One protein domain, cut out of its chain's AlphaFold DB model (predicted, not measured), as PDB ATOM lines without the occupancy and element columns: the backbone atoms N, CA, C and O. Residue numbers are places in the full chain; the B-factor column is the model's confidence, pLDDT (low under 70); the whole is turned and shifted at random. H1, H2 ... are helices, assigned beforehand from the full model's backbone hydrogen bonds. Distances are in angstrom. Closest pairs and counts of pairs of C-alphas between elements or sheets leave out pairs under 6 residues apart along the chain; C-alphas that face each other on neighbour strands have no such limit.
ATOM      1  N   HIS A  23     132.191   9.472  29.132       86.56
ATOM      2  CA  HIS A  23     131.931  10.683  28.361       86.56
ATOM      3  C   HIS A  23     131.463  11.839  29.257       86.56
ATOM      4  O   HIS A  23     132.023  12.926  29.188       86.56
ATOM      5  N   LEU A  24     130.541  11.575  30.187       85.69
ATOM      6  CA  LEU A  24     130.022  12.589  31.111       85.69
ATOM      7  C   LEU A  24     131.103  13.131  32.047       85.69
ATOM      8  O   LEU A  24     131.155  14.335  32.293       85.69
ATOM      9  N   ILE A  25     131.993  12.254  32.519       86.00
ATOM     10  CA  ILE A  25     133.142  12.628  33.354       86.00
ATOM     11  C   ILE A  25     134.130  13.498  32.563       86.00
ATOM     12  O   ILE A  25     134.707  14.439  33.109       86.00
ATOM     13  N   GLN A  26     134.339  13.197  31.277       84.56
ATOM     14  CA  GLN A  26     135.228  13.974  30.408       84.56
ATOM     15  C   GLN A  26     134.663  15.359  30.083       84.56
ATOM     16  O   GLN A  26     135.423  16.325  30.039       84.56
ATOM     17  N   GLU A  27     133.351  15.464  29.878       87.00
ATOM     18  CA  GLU A  27     132.675  16.724  29.559       87.00
ATOM     19  C   GLU A  27     132.466  17.627  30.784       87.00
ATOM     20  O   GLU A  27     132.392  18.847  30.640       87.00
ATOM     21  N   ASN A  28     132.413  17.057  31.993       84.62
ATOM     22  CA  ASN A  28     132.174  17.787  33.242       84.62
ATOM     23  C   ASN A  28     133.318  17.605  34.260       84.62
ATOM     24  O   ASN A  28     133.098  17.078  35.356       84.62
ATOM     25  N   PRO A  29     134.548  18.055  33.951       80.44
ATOM     26  CA  PRO A  29     135.679  17.888  34.854       80.44
ATOM     27  C   PRO A  29     135.449  18.634  36.176       80.44
ATOM     28  O   PRO A  29     135.144  19.826  36.190       80.44
ATOM     29  N   GLY A  30     135.626  17.932  37.297       76.69
ATOM     30  CA  GLY A  30     135.551  18.511  38.643       76.69
ATOM     31  C   GLY A  30     134.139  18.695  39.206       76.69
ATOM     32  O   GLY A  30     134.010  19.229  40.307       76.69
ATOM     33  N   LYS A  31     133.091  18.254  38.498       82.25
ATOM     34  CA  LYS A  31     131.731  18.176  39.051       82.25
ATOM     35  C   LYS A  31     131.466  16.804  39.659       82.25
ATOM     36  O   LYS A  31     131.940  15.791  39.149       82.25
ATOM     37  N   ASP A  32     130.678  16.786  40.728       82.56
ATOM     38  CA  ASP A  32     130.138  15.548  41.276       82.56
ATOM     39  C   ASP A  32     128.983  15.065  40.390       82.56
ATOM     40  O   ASP A  32     127.899  15.642  40.410       82.56
ATOM     41  N   MET A  33     129.255  14.031  39.591       84.06
ATOM     42  CA  MET A  33     128.291  13.395  38.684       84.06
ATOM     43  C   MET A  33     127.806  12.042  39.233       84.06
ATOM     44  O   MET A  33     127.331  11.184  38.487       84.06
ATOM     45  N   SER A  34     127.980  11.790  40.537       81.44
ATOM     46  CA  SER A  34     127.710  10.473  41.135       81.44
ATOM     47  C   SER A  34     126.256  10.035  40.941       81.44
ATOM     48  O   SER A  34     125.994   8.857  40.695       81.44
ATOM     49  N   ALA A  35     125.308  10.975  40.991       84.88
ATOM     50  CA  ALA A  35     123.889  10.694  40.791       84.88
ATOM     51  C   ALA A  35     123.572  10.272  39.344       84.88
ATOM     52  O   ALA A  35     122.937   9.233  39.146       84.88
ATOM     53  N   GLU A  36     124.051  11.012  38.335       87.62
ATOM     54  CA  GLU A  36     123.810  10.648  36.930       87.62
ATOM     55  C   GLU A  36     124.511   9.338  36.565       87.62
ATOM     56  O   GLU A  36     123.936   8.491  35.883       87.62
ATOM     57  N   LEU A  37     125.729   9.120  37.069       84.50
ATOM     58  CA  LEU A  37     126.456   7.870  36.852       84.50
ATOM     59  C   LEU A  37     125.737   6.679  37.491       84.50
ATOM     60  O   LEU A  37     125.640   5.626  36.863       84.50
ATOM     61  N   THR A  38     125.177   6.847  38.692       83.62
ATOM     62  CA  THR A  38     124.381   5.801  39.352       83.62
ATOM     63  C   THR A  38     123.137   5.460  38.539       83.62
ATOM     64  O   THR A  38     122.824   4.282  38.365       83.62
ATOM     65  N   GLN A  39     122.453   6.465  37.987       86.75
ATOM     66  CA  GLN A  39     121.291   6.240  37.131       86.75
ATOM     67  C   GLN A  39     121.666   5.465  35.862       86.75
ATOM     68  O   GLN A  39     121.021   4.474  35.530       86.75
ATOM     69  N   ILE A  40     122.752   5.848  35.192       87.94
ATOM     70  CA  ILE A  40     123.213   5.174  33.971       87.94
ATOM     71  C   ILE A  40     123.638   3.731  34.265       87.94
ATOM     72  O   ILE A  40     123.351   2.826  33.480       87.94
ATOM     73  N   VAL A  41     124.287   3.487  35.407       86.38
ATOM     74  CA  VAL A  41     124.615   2.130  35.871       86.38
ATOM     75  C   VAL A  41     123.343   1.311  36.095       86.38
ATOM     76  O   VAL A  41     123.302   0.160  35.671       86.38
ATOM     77  N   ALA A  42     122.300   1.892  36.695       84.94
ATOM     78  CA  ALA A  42     121.016   1.224  36.917       84.94
ATOM     79  C   ALA A  42     120.202   0.986  35.629       84.94
ATOM     80  O   ALA A  42     119.401   0.057  35.572       84.94
ATOM     81  N   GLU A  43     120.396   1.802  34.590       88.12
ATOM     82  CA  GLU A  43     119.790   1.594  33.268       88.12
ATOM     83  C   GLU A  43     120.535   0.520  32.459       88.12
ATOM     84  O   GLU A  43     119.918  -0.264  31.736       88.12
ATOM     85  N   HIS A  44     121.865   0.467  32.582       89.38
ATOM     86  CA  HIS A  44     122.702  -0.476  31.843       89.38
ATOM     87  C   HIS A  44     122.731  -1.872  32.478       89.38
ATOM     88  O   HIS A  44     122.699  -2.882  31.773       89.38
ATOM     89  N   PHE A  45     122.796  -1.939  33.807       88.31
ATOM     90  CA  PHE A  45     122.798  -3.185  34.559       88.31
ATOM     91  C   PHE A  45     121.448  -3.421  35.213       88.31
ATOM     92  O   PHE A  45     120.773  -2.508  35.671       88.31
ATOM     93  N   ARG A  46     121.061  -4.690  35.305       89.00
ATOM     94  CA  ARG A  46     119.834  -5.057  35.997       89.00
ATOM     95  C   ARG A  46     119.922  -4.721  37.495       89.00
ATOM     96  O   ARG A  46     120.990  -4.911  38.088       89.00
ATOM     97  N   PRO A  47     118.819  -4.301  38.139       85.00
ATOM     98  CA  PRO A  47     118.829  -3.928  39.551       85.00
ATOM     99  C   PRO A  47     119.288  -5.071  40.467       85.00
ATOM    100  O   PRO A  47     119.967  -4.812  41.455       85.00
ATOM    101  N   GLU A  48     119.027  -6.340  40.131       89.75
ATOM    102  CA  GLU A  48     119.540  -7.476  40.908       89.75
ATOM    103  C   GLU A  48     121.068  -7.567  40.931       89.75
ATOM    104  O   GLU A  48     121.624  -8.083  41.897       89.75
ATOM    105  N   PHE A  49     121.745  -7.073  39.893       88.88
ATOM    106  CA  PHE A  49     123.200  -7.045  39.823       88.88
ATOM    107  C   PHE A  49     123.762  -5.857  40.600       88.88
ATOM    108  O   PHE A  49     124.673  -6.027  41.404       88.88
ATOM    109  N   VAL A  50     123.182  -4.669  40.410       86.06
ATOM    110  CA  VAL A  50     123.610  -3.452  41.117       86.06
ATOM    111  C   VAL A  50     123.442  -3.617  42.629       86.06
ATOM    112  O   VAL A  50     124.344  -3.277  43.385       86.06
ATOM    113  N   ASN A  51     122.366  -4.273  43.072       88.44
ATOM    114  CA  ASN A  51     122.111  -4.582  44.484       88.44
ATOM    115  C   ASN A  51     123.103  -5.593  45.108       88.44
ATOM    116  O   ASN A  51     122.988  -5.900  46.295       88.44
ATOM    117  N   ARG A  52     124.036  -6.166  44.331       92.31
ATOM    118  CA  ARG A  52     125.118  -7.047  44.820       92.31
ATOM    119  C   ARG A  52     126.462  -6.336  44.951       92.31
ATOM    120  O   ARG A  52     127.429  -6.974  45.357       92.31
ATOM    121  N   ILE A  53     126.533  -5.068  44.568       89.06
ATOM    122  CA  ILE A  53     127.740  -4.256  44.652       89.06
ATOM    123  C   ILE A  53     127.647  -3.423  45.927       89.06
ATOM    124  O   ILE A  53     126.678  -2.692  46.111       89.06
ATOM    125  N   ASP A  54     128.653  -3.532  46.792       88.56
ATOM    126  CA  ASP A  54     128.680  -2.787  48.056       88.56
ATOM    127  C   ASP A  54     128.988  -1.296  47.840       88.56
ATOM    128  O   ASP A  54     128.370  -0.432  48.458       88.56
ATOM    129  N   GLU A  55     129.937  -0.985  46.952       87.19
ATOM    130  CA  GLU A  55     130.400   0.380  46.696       87.19
ATOM    131  C   GLU A  55     130.700   0.594  45.208       87.19
ATOM    132  O   GLU A  55     131.317  -0.249  44.549       87.19
ATOM    133  N   ILE A  56     130.284   1.748  44.680       84.19
ATOM    134  CA  ILE A  56     130.601   2.195  43.322       84.19
ATOM    135  C   ILE A  56     131.561   3.376  43.430       84.19
ATOM    136  O   ILE A  56     131.203   4.434  43.941       84.19
ATOM    137  N   VAL A  57     132.776   3.201  42.912       85.12
ATOM    138  CA  VAL A  57     133.806   4.246  42.903       85.12
ATOM    139  C   VAL A  57     133.885   4.882  41.518       85.12
ATOM    140  O   VAL A  57     134.120   4.197  40.521       85.12
ATOM    141  N   VAL A  58     133.726   6.205  41.458       83.81
ATOM    142  CA  VAL A  58     133.854   6.991  40.224       83.81
ATOM    143  C   VAL A  58     135.297   7.459  40.046       83.81
ATOM    144  O   VAL A  58     135.885   8.081  40.932       83.81
ATOM    145  N   PHE A  59     135.874   7.194  38.873       84.31
ATOM    146  CA  PHE A  59     137.218   7.655  38.531       84.31
ATOM    147  C   PHE A  59     137.175   9.023  37.853       84.31
ATOM    148  O   PHE A  59     136.721   9.156  36.719       84.31
ATOM    149  N   ASN A  60     137.713  10.031  38.537       80.00
ATOM    150  CA  ASN A  60     137.890  11.368  37.979       80.00
ATOM    151  C   ASN A  60     139.070  11.423  37.002       80.00
ATOM    152  O   ASN A  60     140.028  10.650  37.102       80.00
ATOM    153  N   ASN A  61     139.020  12.381  36.074       76.50
ATOM    154  CA  ASN A  61     140.089  12.577  35.103       76.50
ATOM    155  C   ASN A  61     141.425  12.933  35.790       76.50
ATOM    156  O   ASN A  61     141.467  13.619  36.816       76.50
ATOM    157  N   LEU A  62     142.534  12.464  35.215       73.50
ATOM    158  CA  LEU A  62     143.874  12.754  35.713       73.50
ATOM    159  C   LEU A  62     144.234  14.210  35.415       73.50
ATOM    160  O   LEU A  62     144.397  14.609  34.265       73.50
ATOM    161  N   GLU A  63     144.428  14.999  36.465       71.81
ATOM    162  CA  GLU A  63     144.957  16.353  36.326       71.81
ATOM    163  C   GLU A  63     146.428  16.327  35.871       71.81
ATOM    164  O   GLU A  63     147.233  15.494  36.303       71.81
ATOM    165  N   ASN A  64     146.805  17.300  35.038       71.50
ATOM    166  CA  ASN A  64     148.141  17.441  34.440       71.50
ATOM    167  C   ASN A  64     149.329  17.320  35.439       71.50
ATOM    168  O   ASN A  64     150.318  16.652  35.121       71.50
ATOM    169  N   PRO A  65     149.260  17.858  36.679       72.44
ATOM    170  CA  PRO A  65     150.340  17.700  37.656       72.44
ATOM    171  C   PRO A  65     150.544  16.239  38.091       72.44
ATOM    172  O   PRO A  65     151.683  15.798  38.263       72.44
ATOM    173  N   LYS A  66     149.454  15.468  38.225       74.50
ATOM    174  CA  LYS A  66     149.492  14.047  38.612       74.50
ATOM    175  C   LYS A  66     150.116  13.199  37.505       74.50
ATOM    176  O   LYS A  66     150.912  12.304  37.785       74.50
ATOM    177  N   LEU A  67     149.830  13.534  36.245       79.12
ATOM    178  CA  LEU A  67     150.412  12.861  35.084       79.12
ATOM    179  C   LEU A  67     151.941  13.014  35.035       79.12
ATOM    180  O   LEU A  67     152.652  12.039  34.790       79.12
ATOM    181  N   LYS A  68     152.466  14.210  35.335       80.06
ATOM    182  CA  LYS A  68     153.916  14.459  35.373       80.06
ATOM    183  C   LYS A  68     154.618  13.623  36.449       80.06
ATOM    184  O   LYS A  68     155.694  13.083  36.192       80.06
ATOM    185  N   ALA A  69     154.004  13.476  37.624       80.44
ATOM    186  CA  ALA A  69     154.529  12.633  38.698       80.44
ATOM    187  C   ALA A  69     154.548  11.144  38.306       80.44
ATOM    188  O   ALA A  69     155.553  10.460  38.521       80.44
ATOM    189  N   LEU A  70     153.478  10.654  37.665       79.81
ATOM    190  CA  LEU A  70     153.409   9.287  37.141       79.81
ATOM    191  C   LEU A  70     154.483   9.033  36.078       79.81
ATOM    192  O   LEU A  70     155.187   8.023  36.143       79.81
ATOM    193  N   LEU A  71     154.657   9.966  35.141       83.19
ATOM    194  CA  LEU A  71     155.681   9.867  34.104       83.19
ATOM    195  C   LEU A  71     157.089   9.850  34.710       83.19
ATOM    196  O   LEU A  71     157.912   9.023  34.324       83.19
ATOM    197  N   HIS A  72     157.358  10.707  35.699       83.56
ATOM    198  CA  HIS A  72     158.640  10.725  36.402       83.56
ATOM    199  C   HIS A  72     158.920   9.397  37.124       83.56
ATOM    200  O   HIS A  72     160.020   8.851  37.014       83.56
ATOM    201  N   CYS A  73     157.920   8.830  37.805       79.50
ATOM    202  CA  CYS A  73     158.029   7.517  38.444       79.50
ATOM    203  C   CYS A  73     158.322   6.402  37.421       79.50
ATOM    204  O   CYS A  73     159.213   5.569  37.629       79.50
ATOM    205  N   LYS A  74     157.623   6.418  36.276       75.50
ATOM    206  CA  LYS A  74     157.816   5.441  35.197       75.50
ATOM    207  C   LYS A  74     159.209   5.543  34.575       75.50
ATOM    208  O   LYS A  74     159.855   4.517  34.377       75.50
ATOM    209  N   LEU A  75     159.700   6.759  34.334       83.50
ATOM    210  CA  LEU A  75     161.045   7.007  33.808       83.50
ATOM    211  C   LEU A  75     162.133   6.525  34.771       83.50
ATOM    212  O   LEU A  75     163.055   5.831  34.349       83.50
ATOM    213  N   LYS A  76     161.997   6.820  36.070       79.50
ATOM    214  CA  LYS A  76     162.930   6.338  37.099       79.50
ATOM    215  C   LYS A  76     162.977   4.808  37.147       79.50
ATOM    216  O   LYS A  76     164.058   4.235  37.229       79.50
ATOM    217  N   SER A  77     161.816   4.161  37.037       75.12
ATOM    218  CA  SER A  77     161.713   2.697  36.995       75.12
ATOM    219  C   SER A  77     162.338   2.103  35.730       75.12
ATOM    220  O   SER A  77     163.058   1.116  35.827       75.12
ATOM    221  N   CYS A  78     162.135   2.713  34.556       71.38
ATOM    222  CA  CYS A  78     162.821   2.292  33.331       71.38
ATOM    223  C   CYS A  78     164.341   2.386  33.489       71.38
ATOM    224  O   CYS A  78     165.036   1.428  33.179       71.38
ATOM    225  N   ASN A  79     164.862   3.490  34.027       64.12
ATOM    226  CA  ASN A  79     166.308   3.678  34.169       64.12
ATOM    227  C   ASN A  79     166.965   2.644  35.111       64.12
ATOM    228  O   ASN A  79     168.140   2.340  34.964       64.12
ATOM    229  N   LEU A  80     166.199   2.059  36.041       60.06
ATOM    230  CA  LEU A  80     166.632   0.942  36.892       60.06
ATOM    231  C   LEU A  80     166.697  -0.406  36.154       60.06
ATOM    232  O   LEU A  80     167.473  -1.270  36.550       60.06
ATOM    233  N   VAL A  81     165.895  -0.594  35.102       62.41
ATOM    234  CA  VAL A  81     165.895  -1.823  34.288       62.41
ATOM    235  C   VAL A  81     167.072  -1.842  33.311       62.41
ATOM    236  O   VAL A  81     167.628  -2.903  33.071       62.41
ATOM    237  N   TRP A  82     167.491  -0.681  32.798       56.81
ATOM    238  CA  TRP A  82     168.600  -0.573  31.838       56.81
ATOM    239  C   TRP A  82     170.000  -0.483  32.479       56.81
ATOM    240  O   TRP A  82     170.985  -0.388  31.755       56.81
ATOM    241  N   GLN A  83     170.103  -0.485  33.815       52.56
ATOM    242  CA  GLN A  83     171.385  -0.496  34.548       52.56
ATOM    243  C   GLN A  83     171.719  -1.846  35.211       52.56
ATOM    244  O   GLN A  83     172.680  -1.929  35.978       52.56
TER     245      GLN A  83
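AT A GLANCE: This is residues 23 to 83 of the 84 residues of the protein "ClpB protein" of uncultured Gammaproteobacteria bacterium (UniProt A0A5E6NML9). The printed part is an open zigzag: H1, H2 and H3 follow one another along one limb, residues 51 to 63 fold back as a long stretch with no named element, and H4 sticks out alone at the far end. The 61 printed residues include four named helices, H1 to H4, and no named strand; the class is all helix. The whole is extended, with a radius of gyration of the C-alphas of 17.8 A and spans of 53 by 26 by 16 A.

HOW THE PARTS SIT: H1, residues 23 to 27, and H2, residues 34 to 44, are only just apart, their closest C-alphas 8.2 A from each other. H2 and H3, residues 47 to 50, are close but not clearly touching; their closest C-alphas, of Ala 42 and Val 50, are 6.8 A apart. H4, residues 64 to 81, is apart from H1, H2 and H3. Every O i to N i+4 pair is within hydrogen-bond range in H1, H2 and H4; H3 is too short for one.

IN THESE COORDINATES: H1 begins at C-alpha 23 (131.931, 10.683, 28.361). H2 is 15.2 A long. H4, 26.2 A long, ends at C-alpha 81 (165.895, -1.823, 34.288).

THE WHOLE: The printed part has no cut. The link from H3 to H4 is long. Residues 79 to 83 have pLDDT under 70.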